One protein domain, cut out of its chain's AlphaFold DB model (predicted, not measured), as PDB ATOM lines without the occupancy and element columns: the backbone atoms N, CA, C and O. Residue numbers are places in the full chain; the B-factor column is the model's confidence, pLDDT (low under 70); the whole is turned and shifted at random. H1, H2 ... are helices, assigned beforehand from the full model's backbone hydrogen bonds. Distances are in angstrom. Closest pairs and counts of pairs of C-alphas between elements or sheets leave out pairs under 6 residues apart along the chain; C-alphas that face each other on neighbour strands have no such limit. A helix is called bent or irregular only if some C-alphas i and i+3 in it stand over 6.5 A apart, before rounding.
ATOM      1  N   THR A 102     167.544 121.079 274.568       94.25
ATOM      2  CA  THR A 102     166.532 120.093 274.978       94.25
ATOM      3  C   THR A 102     166.285 120.156 276.480       94.25
ATOM      4  O   THR A 102     165.128 120.178 276.887       94.25
ATOM      5  N   ASP A 103     167.337 120.175 277.300       94.31
ATOM      6  CA  ASP A 103     167.197 120.207 278.763       94.31
ATOM      7  C   ASP A 103     166.464 121.474 279.209       94.31
ATOM      8  O   ASP A 103     165.597 121.420 280.078       94.31
ATOM      9  N   LEU A 104     166.743 122.596 278.541       94.06
ATOM     10  CA  LEU A 104     166.014 123.847 278.721       94.06
ATOM     11  C   LEU A 104     164.534 123.713 278.341       94.06
ATOM     12  O   LEU A 104     163.651 124.139 279.077       94.06
ATOM     13  N   PHE A 105     164.244 123.112 277.186       95.94
ATOM     14  CA  PHE A 105     162.867 122.930 276.733       95.94
ATOM     15  C   PHE A 105     162.078 121.995 277.665       95.94
ATOM     16  O   PHE A 105     160.921 122.273 277.992       95.94
ATOM     17  N   ARG A 106     162.725 120.920 278.135       96.94
ATOM     18  CA  ARG A 106     162.200 119.961 279.113       96.94
ATOM     19  C   ARG A 106     161.888 120.633 280.443       96.94
ATOM     20  O   ARG A 106     160.767 120.485 280.917       96.94
ATOM     21  N   SER A 107     162.828 121.387 281.010       95.31
ATOM     22  CA  SER A 107     162.636 122.032 282.314       95.31
ATOM     23  C   SER A 107     161.476 123.031 282.300       95.31
ATOM     24  O   SER A 107     160.713 123.104 283.260       95.31
ATOM     25  N   ILE A 108     161.255 123.735 281.184       95.62
ATOM     26  CA  ILE A 108     160.071 124.591 281.016       95.62
ATOM     27  C   ILE A 108     158.783 123.754 281.028       95.62
ATOM     28  O   ILE A 108     157.817 124.140 281.681       95.62
ATOM     29  N   GLY A 109     158.764 122.603 280.351       96.00
ATOM     30  CA  GLY A 109     157.621 121.685 280.364       96.00
ATOM     31  C   GLY A 109     157.298 121.141 281.756       96.00
ATOM     32  O   GLY A 109     156.132 121.121 282.152       96.00
ATOM     33  N   GLU A 110     158.328 120.758 282.515       94.75
ATOM     34  CA  GLU A 110     158.200 120.319 283.913       94.75
ATOM     35  C   GLU A 110     157.611 121.432 284.782       94.75
ATOM     36  O   GLU A 110     156.655 121.199 285.523       94.75
ATOM     37  N   ASN A 111     158.116 122.658 284.627       92.69
ATOM     38  CA  ASN A 111     157.644 123.829 285.368       92.69
ATOM     39  C   ASN A 111     156.196 124.207 285.034       92.69
ATOM     40  O   ASN A 111     155.480 124.714 285.894       92.69
ATOM     41  N   LEU A 112     155.743 123.940 283.808       92.38
ATOM     42  CA  LEU A 112     154.347 124.123 283.401       92.38
ATOM     43  C   LEU A 112     153.431 122.968 283.843       92.38
ATOM     44  O   LEU A 112     152.236 122.991 283.550       92.38
ATOM     45  N   GLY A 113     153.964 121.953 284.533       92.75
ATOM     46  CA  GLY A 113     153.198 120.801 285.006       92.75
ATOM     47  C   GLY A 113     152.758 119.850 283.891       92.75
ATOM     48  O   GLY A 113     151.822 119.068 284.079       92.75
ATOM     49  N   VAL A 114     153.410 119.897 282.726       92.94
ATOM     50  CA  VAL A 114     153.062 119.039 281.590       92.94
ATOM     51  C   VAL A 114     153.337 117.581 281.943       92.94
ATOM     52  O   VAL A 114     154.430 117.221 282.370       92.94
ATOM     53  N   GLY A 115     152.331 116.723 281.762       86.75
ATOM     54  CA  GLY A 115     152.430 115.298 282.077       86.75
ATOM     55  C   GLY A 115     152.288 114.959 283.565       86.75
ATOM     56  O   GLY A 115     152.446 113.794 283.926       86.75
ATOM     57  N   ALA A 116     151.967 115.934 284.427       87.06
ATOM     58  CA  ALA A 116     151.697 115.682 285.844       87.06
ATOM     59  C   ALA A 116     150.332 115.006 286.073       87.06
ATOM     60  O   ALA A 116     150.166 114.238 287.024       87.06
ATOM     61  N   LYS A 117     149.340 115.262 285.207       87.38
ATOM     62  CA  LYS A 117     148.014 114.633 285.293       87.38
ATOM     63  C   LYS A 117     147.990 113.321 284.513       87.38
ATOM     64  O   LYS A 117     148.572 113.203 283.441       87.38
ATOM     65  N   LYS A 118     147.232 112.338 285.013       81.25
ATOM     66  CA  LYS A 118     147.093 111.004 284.393       81.25
ATOM     67  C   LYS A 118     146.512 111.044 282.968       81.25
ATOM     68  O   LYS A 118     146.751 110.117 282.202       81.25
ATOM     69  N   SER A 119     145.737 112.080 282.644       84.31
ATOM     70  CA  SER A 119     145.140 112.314 281.323       84.31
ATOM     71  C   SER A 119     146.072 113.007 280.334       84.31
ATOM     72  O   SER A 119     145.779 113.005 279.142       84.31
ATOM     73  N   ASP A 120     147.148 113.627 280.816       87.81
ATOM     74  CA  ASP A 120     148.008 114.453 279.980       87.81
ATOM     75  C   ASP A 120     149.043 113.585 279.266       87.81
ATOM     76  O   ASP A 120     149.447 112.514 279.733       87.81
ATOM     77  N   VAL A 121     149.509 114.071 278.119       89.69
ATOM     78  CA  VAL A 121     150.629 113.450 277.418       89.69
ATOM     79  C   VAL A 121     151.852 113.479 278.328       89.69
ATOM     80  O   VAL A 121     152.232 114.528 278.851       89.69
ATOM     81  N   ARG A 122     152.480 112.314 278.519       94.38
ATOM     82  CA  ARG A 122     153.704 112.206 279.316       94.38
ATOM     83  C   ARG A 122     154.777 113.113 278.731       94.38
ATOM     84  O   ARG A 122     155.088 113.002 277.543       94.38
ATOM     85  N   LEU A 123     155.383 113.936 279.582       95.88
ATOM     86  CA  LEU A 123     156.403 114.886 279.162       95.88
ATOM     87  C   LEU A 123     157.543 114.204 278.401       95.88
ATOM     88  O   LEU A 123     157.902 114.660 277.325       95.88
ATOM     89  N   ASP A 124     158.045 113.066 278.884       95.19
ATOM     90  CA  ASP A 124     159.115 112.324 278.203       95.19
ATOM     91  C   ASP A 124     158.768 111.937 276.762       95.19
ATOM     92  O   ASP A 124     159.612 112.042 275.874       95.19
ATOM     93  N   ALA A 125     157.523 111.518 276.516       95.75
ATOM     94  CA  ALA A 125     157.066 111.139 275.181       95.75
ATOM     95  C   ALA A 125     156.982 112.359 274.255       95.75
ATOM     96  O   ALA A 125     157.348 112.279 273.084       95.75
ATOM     97  N   LEU A 126     156.545 113.495 274.796       96.31
ATOM     98  CA  LEU A 126     156.473 114.764 274.087       96.31
ATOM     99  C   LEU A 126     157.873 115.300 273.758       96.31
ATOM    100  O   LEU A 126     158.120 115.662 272.611       96.31
ATOM    101  N   ILE A 127     158.804 115.296 274.718       97.44
ATOM    102  CA  ILE A 127     160.199 115.706 274.489       97.44
ATOM    103  C   ILE A 127     160.844 114.810 273.432       97.44
ATOM    104  O   ILE A 127     161.442 115.321 272.487       97.44
ATOM    105  N   TYR A 128     160.663 113.491 273.541       96.00
ATOM    106  CA  TYR A 128     161.160 112.540 272.549       96.00
ATOM    107  C   TYR A 128     160.594 112.809 271.146       96.00
ATOM    108  O   TYR A 128     161.341 112.790 270.166       96.00
ATOM    109  N   TYR A 129     159.290 113.089 271.041       96.81
ATOM    110  CA  TYR A 129     158.656 113.417 269.764       96.81
ATOM    111  C   TYR A 129     159.244 114.693 269.158       96.81
ATOM    112  O   TYR A 129     159.711 114.664 268.024       96.81
ATOM    113  N   ILE A 130     159.306 115.780 269.933       95.88
ATOM    114  CA  ILE A 130     159.811 117.083 269.480       95.88
ATOM    115  C   ILE A 130     161.268 116.993 269.039       95.88
ATOM    116  O   ILE A 130     161.601 117.522 267.988       95.88
ATOM    117  N   GLN A 131     162.127 116.282 269.771       95.75
ATOM    118  CA  GLN A 131     163.519 116.079 269.355       95.75
ATOM    119  C   GLN A 131     163.645 115.365 268.003       95.75
ATOM    120  O   GLN A 131     164.642 115.541 267.306       95.75
ATOM    121  N   ARG A 132     162.665 114.527 267.651       95.31
ATOM    122  CA  ARG A 132     162.672 113.737 266.419       95.31
ATOM    123  C   ARG A 132     162.040 114.475 265.240       95.31
ATOM    124  O   ARG A 132     162.480 114.270 264.111       95.31
ATOM    125  N   THR A 133     160.986 115.249 265.480       94.25
ATOM    126  CA  THR A 133     160.148 115.828 264.418       94.25
ATOM    127  C   THR A 133     160.317 117.328 264.258       94.25
ATOM    128  O   THR A 133     160.091 117.837 263.160       94.25
ATOM    129  N   ALA A 134     160.731 118.031 265.312       94.81
ATOM    130  CA  ALA A 134     160.851 119.472 265.304       94.81
ATOM    131  C   ALA A 134     162.299 119.941 265.385       94.81
ATOM    132  O   ALA A 134     163.150 119.360 266.059       94.81
ATOM    133  N   ASN A 135     162.563 121.066 264.730       94.19
ATOM    134  CA  ASN A 135     163.780 121.810 264.974       94.19
ATOM    135  C   ASN A 135     163.560 122.714 266.195       94.19
ATOM    136  O   ASN A 135     162.803 123.675 266.110       94.19
ATOM    137  N   LEU A 136     164.231 122.427 267.316       94.38
ATOM    138  CA  LEU A 136     164.156 123.241 268.542       94.38
ATOM    139  C   LEU A 136     164.594 124.698 268.321       94.38
ATOM    140  O   LEU A 136     164.241 125.586 269.098       94.38
ATOM    141  N   ASP A 137     165.335 124.956 267.245       92.81
ATOM    142  CA  ASP A 137     165.707 126.296 266.833       92.81
ATOM    143  C   ASP A 137     164.596 127.077 266.128       92.81
ATOM    144  O   ASP A 137     164.658 128.310 266.092       92.81
ATOM    145  N   ASP A 138     163.592 126.390 265.596       94.69
ATOM    146  CA  ASP A 138     162.448 126.981 264.923       94.69
ATOM    147  C   ASP A 138     161.199 126.864 265.803       94.69
ATOM    148  O   ASP A 138     160.584 125.805 265.940       94.69
ATOM    149  N   LEU A 139     160.787 127.997 266.375       94.50
ATOM    150  CA  LEU A 139     159.589 128.067 267.210       94.50
ATOM    151  C   LEU A 139     158.328 127.611 266.454       94.50
ATOM    152  O   LEU A 139     157.410 127.089 267.089       94.50
ATOM    153  N   GLY A 140     158.274 127.776 265.122       94.69
ATOM    154  CA  GLY A 140     157.165 127.311 264.281       94.69
ATOM    155  C   GLY A 140     157.062 125.790 264.278       94.69
ATOM    156  O   GLY A 140     155.997 125.227 264.543       94.69
ATOM    157  N   SER A 141     158.196 125.126 264.063       96.12
ATOM    158  CA  SER A 141     158.327 123.674 264.153       96.12
ATOM    159  C   SER A 141     157.939 123.138 265.538       96.12
ATOM    160  O   SER A 141     157.131 122.213 265.637       96.12
ATOM    161  N   VAL A 142     158.420 123.776 266.614       96.38
ATOM    162  CA  VAL A 142     158.063 123.413 268.000       96.38
ATOM    163  C   VAL A 142     156.559 123.561 268.252       96.38
ATOM    164  O   VAL A 142     155.930 122.657 268.805       96.38
ATOM    165  N   TRP A 143     155.956 124.671 267.817       96.38
ATOM    166  CA  TRP A 143     154.515 124.908 267.947       96.38
ATOM    167  C   TRP A 143     153.682 123.829 267.243       96.38
ATOM    168  O   TRP A 143     152.683 123.344 267.791       96.38
ATOM    169  N   ASN A 144     154.089 123.441 266.033       96.06
ATOM    170  CA  ASN A 144     153.403 122.413 265.255       96.06
ATOM    171  C   ASN A 144     153.524 121.042 265.926       96.06
ATOM    172  O   ASN A 144     152.504 120.391 266.133       96.06
ATOM    173  N   ALA A 145     154.716 120.653 266.386       97.06
ATOM    174  CA  ALA A 145     154.907 119.380 267.080       97.06
ATOM    175  C   ALA A 145     154.121 119.297 268.402       97.06
ATOM    176  O   ALA A 145     153.509 118.273 268.700       97.06
ATOM    177  N   LEU A 146     154.053 120.392 269.168       96.38
ATOM    178  CA  LEU A 146     153.184 120.463 270.347       96.38
ATOM    179  C   LEU A 146     151.695 120.333 269.974       96.38
ATOM    180  O   LEU A 146     150.908 119.763 270.727       96.38
ATOM    181  N   THR A 147     151.294 120.866 268.817       96.12
ATOM    182  CA  THR A 147     149.916 120.766 268.316       96.12
ATOM    183  C   THR A 147     149.571 119.343 267.891       96.12
ATOM    184  O   THR A 147     148.505 118.858 268.258       96.12
ATOM    185  N   GLU A 148     150.474 118.662 267.191       96.31
ATOM    186  CA  GLU A 148     150.317 117.261 266.781       96.31
ATOM    187  C   GLU A 148     150.213 116.316 267.981       96.31
ATOM    188  O   GLU A 148     149.405 115.391 267.971       96.31
ATOM    189  N   MET A 149     150.962 116.593 269.052       96.00
ATOM    190  CA  MET A 149     150.882 115.839 270.307       96.00
ATOM    191  C   MET A 149     149.645 116.183 271.150       96.00
ATOM    192  O   MET A 149     149.506 115.669 272.255       96.00
ATOM    193  N   GLY A 150     148.744 117.047 270.673       94.81
ATOM    194  CA  GLY A 150     147.505 117.370 271.383       94.81
ATOM    195  C   GLY A 150     147.710 118.182 272.663       94.81
ATOM    196  O   GLY A 150     146.870 118.138 273.561       94.81
ATOM    197  N   VAL A 151     148.812 118.930 272.775       94.94
ATOM    198  CA  VAL A 151     149.046 119.813 273.924       94.94
ATOM    199  C   VAL A 151     148.026 120.951 273.898       94.94
ATOM    200  O   VAL A 151     147.804 121.583 272.856       94.94
ATOM    201  N   ALA A 152     147.415 121.215 275.053       92.56
ATOM    202  CA  ALA A 152     146.409 122.258 275.215       92.56
ATOM    203  C   ALA A 152     146.948 123.636 274.783       92.56
ATOM    204  O   ALA A 152     148.127 123.950 274.955       92.56
ATOM    205  N   ASN A 153     146.102 124.446 274.139       93.56
ATOM    206  CA  ASN A 153     146.548 125.654 273.438       93.56
ATOM    207  C   ASN A 153     147.152 126.713 274.371       93.56
ATOM    208  O   ASN A 153     148.139 127.351 274.020       93.56
ATOM    209  N   ASP A 154     146.585 126.867 275.560       92.25
ATOM    210  CA  ASP A 154     147.095 127.687 276.660       92.25
ATOM    211  C   ASP A 154     148.506 127.255 277.091       92.25
ATOM    212  O   ASP A 154     149.432 128.071 277.115       92.25
ATOM    213  N   VAL A 155     148.708 125.954 277.319       94.06
ATOM    214  CA  VAL A 155     150.011 125.386 277.691       94.06
ATOM    215  C   VAL A 155     151.031 125.606 276.575       94.06
ATOM    216  O   VAL A 155     152.139 126.063 276.847       94.06
ATOM    217  N   LYS A 156     150.656 125.373 275.308       94.81
ATOM    218  CA  LYS A 156     151.529 125.637 274.147       94.81
ATOM    219  C   LYS A 156     151.985 127.088 274.092       94.81
ATOM    220  O   LYS A 156     153.172 127.345 273.902       94.81
ATOM    221  N   LYS A 157     151.059 128.035 274.274       94.88
ATOM    222  CA  LYS A 157     151.361 129.473 274.268       94.88
ATOM    223  C   LYS A 157     152.358 129.840 275.353       94.88
ATOM    224  O   LYS A 157     153.360 130.488 275.050       94.88
ATOM    225  N   ARG A 158     152.111 129.407 276.593       93.56
ATOM    226  CA  ARG A 158     153.010 129.673 277.727       93.56
ATOM    227  C   ARG A 158     154.381 129.047 277.495       93.56
ATOM    228  O   ARG A 158     155.389 129.735 277.633       93.56
ATOM    229  N   TRP A 159     154.420 127.795 277.048       95.69
ATOM    230  CA  TRP A 159     155.665 127.070 276.795       95.69
ATOM    231  C   TRP A 159     156.512 127.734 275.714       95.69
ATOM    232  O   TRP A 159     157.677 128.040 275.958       95.69
ATOM    233  N   VAL A 160     155.928 128.031 274.551       95.44
ATOM    234  CA  VAL A 160     156.645 128.676 273.440       95.44
ATOM    235  C   VAL A 160     157.092 130.089 273.814       95.44
ATOM    236  O   VAL A 160     158.199 130.484 273.453       95.44
ATOM    237  N   LYS A 161     156.292 130.839 274.582       94.62
ATOM    238  CA  LYS A 161     156.652 132.186 275.046       94.62
ATOM    239  C   LYS A 161     157.848 132.167 276.001       94.62
ATOM    240  O   LYS A 161     158.796 132.915 275.774       94.62
ATOM    241  N   ILE A 162     157.826 131.304 277.020       94.19
ATOM    242  CA  ILE A 162     158.944 131.154 277.968       94.19
ATOM    243  C   ILE A 162     160.186 130.661 277.221       94.19
ATOM    244  O   ILE A 162     161.278 131.202 277.382       94.19
ATOM    245  N   TYR A 163     160.020 129.681 276.335       94.69
ATOM    246  CA  TYR A 163     161.132 129.133 275.575       94.69
ATOM    247  C   TYR A 163     161.794 130.175 274.668       94.69
ATOM    248  O   TYR A 163     163.015 130.316 274.688       94.69
ATOM    249  N   ALA A 164     161.004 130.985 273.958       93.75
ATOM    250  CA  ALA A 164     161.511 132.073 273.124       93.75
ATOM    251  C   ALA A 164     162.286 133.136 273.922       93.75
ATOM    252  O   ALA A 164     163.272 133.666 273.425       93.75
ATOM    253  N   GLN A 165     161.864 133.432 275.156       92.62
ATOM    254  CA  GLN A 165     162.573 134.362 276.044       92.62
ATOM    255  C   GLN A 165     163.913 133.805 276.531       92.62
ATOM    256  O   GLN A 165     164.819 134.574 276.843       92.62
ATOM    257  N   THR A 166     164.038 132.479 276.593       90.44
ATOM    258  CA  THR A 166     165.217 131.820 277.160       90.44
ATOM    259  C   THR A 166     166.299 131.539 276.115       90.44
ATOM    260  O   THR A 166     167.460 131.354 276.474       90.44
ATOM    261  N   ILE A 167     165.962 131.542 274.818       87.25
ATOM    262  CA  ILE A 167     166.954 131.401 273.745       87.25
ATOM    263  C   ILE A 167     167.491 132.789 273.353       87.25
ATOM    264  O   ILE A 167     166.761 133.588 272.755       87.25
ATOM    265  N   PRO A 168     168.774 133.096 273.616       80.50
ATOM    266  CA  PRO A 168     169.343 134.392 273.275       80.50
ATOM    267  C   PRO A 168     169.330 134.626 271.758       80.50
ATOM    268  O   PRO A 168     169.729 133.772 270.968       80.50
ATOM    269  N   GLY A 169     168.879 135.813 271.345       82.25
ATOM    270  CA  GLY A 169     168.917 136.259 269.950       82.25
ATOM    271  C   GLY A 169     167.764 135.785 269.060       82.25
ATOM    272  O   GLY A 169     167.720 136.176 267.893       82.25
ATOM    273  N   LYS A 170     166.802 135.006 269.576       81.69
ATOM    274  CA  LYS A 170     165.639 134.578 268.785       81.69
ATOM    275  C   LYS A 170     164.441 135.484 268.989       81.69
ATOM    276  O   LYS A 170     163.983 135.717 270.103       81.69
ATOM    277  N   ARG A 171     163.916 135.996 267.876       82.44
ATOM    278  CA  ARG A 171     162.634 136.699 267.841       82.44
ATOM    279  C   ARG A 171     161.537 135.703 267.503       82.44
ATOM    280  O   ARG A 171     161.732 134.824 266.669       82.44
ATOM    281  N   ILE A 172     160.388 135.865 268.147       87.56
ATOM    282  CA  ILE A 172     159.178 135.118 267.811       87.56
ATOM    283  C   ILE A 172     158.783 135.504 266.374       87.56
ATOM    284  O   ILE A 172     158.609 136.701 266.125       87.56
ATOM    285  N   PRO A 173     158.659 134.544 265.436       88.44
ATOM    286  CA  PRO A 173     158.169 134.812 264.084       88.44
ATOM    287  C   PRO A 173     156.823 135.544 264.114       88.44
ATOM    288  O   PRO A 173     155.982 135.225 264.954       88.44
ATOM    289  N   GLU A 174     156.591 136.496 263.207       86.94
ATOM    290  CA  GLU A 174     155.347 137.291 263.184       86.94
ATOM    291  C   GLU A 174     154.094 136.408 263.093       86.94
ATOM    292  O   GLU A 174     153.132 136.627 263.828       86.94
ATOM    293  N   GLU A 175     154.158 135.327 262.311       86.88
ATOM    294  CA  GLU A 175     153.083 134.332 262.186       86.88
ATOM    295  C   GLU A 175     152.730 133.645 263.514       86.88
ATOM    296  O   GLU A 175     151.578 133.281 263.763       86.88
ATOM    297  N   LEU A 176     153.724 133.436 264.383       89.19
ATOM    298  CA  LEU A 176     153.497 132.899 265.721       89.19
ATOM    299  C   LEU A 176     153.072 133.984 266.692       89.19
ATOM    300  O   LEU A 176     152.259 133.710 267.569       89.19
ATOM    301  N   LYS A 177     153.587 135.203 266.545       89.69
ATOM    302  CA  LYS A 177     153.210 136.329 267.394       89.69
ATOM    303  C   LYS A 177     151.701 136.569 267.330       89.69
ATOM    304  O   LYS A 177     151.067 136.640 268.378       89.69
ATOM    305  N   GLU A 178     151.128 136.549 266.127       87.69
ATOM    306  CA  GLU A 178     149.679 136.646 265.929       87.69
ATOM    307  C   GLU A 178     148.944 135.505 266.651       87.69
ATOM    308  O   GLU A 178     148.046 135.742 267.450       87.69
ATOM    309  N   LYS A 179     149.375 134.248 266.479       86.69
ATOM    310  CA  LYS A 179     148.743 133.082 267.134       86.69
ATOM    311  C   LYS A 179     148.851 133.112 268.663       86.69
ATOM    312  O   LYS A 179     147.937 132.652 269.361       86.69
ATOM    313  N   LEU A 180     149.954 133.639 269.192       85.69
ATOM    314  CA  LEU A 180     150.158 133.828 270.624       85.69
ATOM    315  C   LEU A 180     149.221 134.927 271.162       85.69
ATOM    316  O   LEU A 180     148.588 134.706 272.197       85.69
ATOM    317  N   GLU A 181     149.044 136.032 270.429       82.56
ATOM    318  CA  GLU A 181     148.242 137.206 270.824       82.56
ATOM    319  C   GLU A 181     146.722 137.049 270.578       82.56
ATOM    320  O   GLU A 181     145.927 137.430 271.439       82.56
ATOM    321  N   ILE A 182     146.289 136.380 269.499       68.81
ATOM    322  CA  ILE A 182     144.876 136.234 269.063       68.81
ATOM    323  C   ILE A 182     143.960 135.561 270.112       68.81
ATOM    324  O   ILE A 182     142.735 135.658 270.051       68.81
ATOM    325  N   GLY A 183     144.518 134.921 271.141       53.09
ATOM    326  CA  GLY A 183     143.720 134.360 272.242       53.09
ATOM    327  C   GLY A 183     143.185 135.380 273.249       53.09
ATOM    328  O   GLY A 183     142.319 135.016 274.034       53.09
TER     329      GLY A 183
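This is residues 102 to 183 of the 447 residues of the protein "Putative DNA binding, helix-turn-helix domain containing protein" of viral metagenome (UniProt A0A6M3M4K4). Four helices pack in a ring, H1 on H2, H2 on H3, H3 on H4 and H4 on H1, with H5 near H3 and H4. The printed part has 82 residues with five named helices, H1 to H5 in order, and no named strand: all helix. It is compact, with a radius of gyration of the C-alphas of 11.8 A and spans of 34 by 26 by 21 A.

H1, residues 102 to 111, begins at C-alpha (166.532, 120.093, 274.978) and is 14.2 A long. H2 is 123 to 133, 15.2 A; H3 139 to 148, 14.2 A; H4 153 to 166, 20.0 A. H5, 174 to 183, 15.0 A, ends at C-alpha (143.720, 134.360, 272.242); it is irregular, but only just: C-alphas 180 and 183 are 6.7 A apart.

H1 and H2 touch as a hairpin, closest C-alphas Arg 106 and Ile 127, 6.6 A, at a shallow tilt of 34.7 degrees, only just short of steep. H2 touches H3, closest C-alphas Ile 130 and Ala 145, 5.9 A. H3 and H4 form a hairpin, Leu 146 to Lys 156, 6.6 A between closest C-alphas. H4 touches H1 with residues 159 to 163 alone, closest C-alphas Tyr 163 and Phe 105, 6.5 A. H5 is close to H4 but not clearly touching, closest C-alphas Leu 180 and Lys 157, 5.8 A. In H1 to H4 every O i to N i+4 pair is within hydrogen-bond range; in H5, 4 of 6.

The printed part has no cut. The link H1 to H2 is long, 11 residues. Residues 182 to 183 have pLDDT under 70.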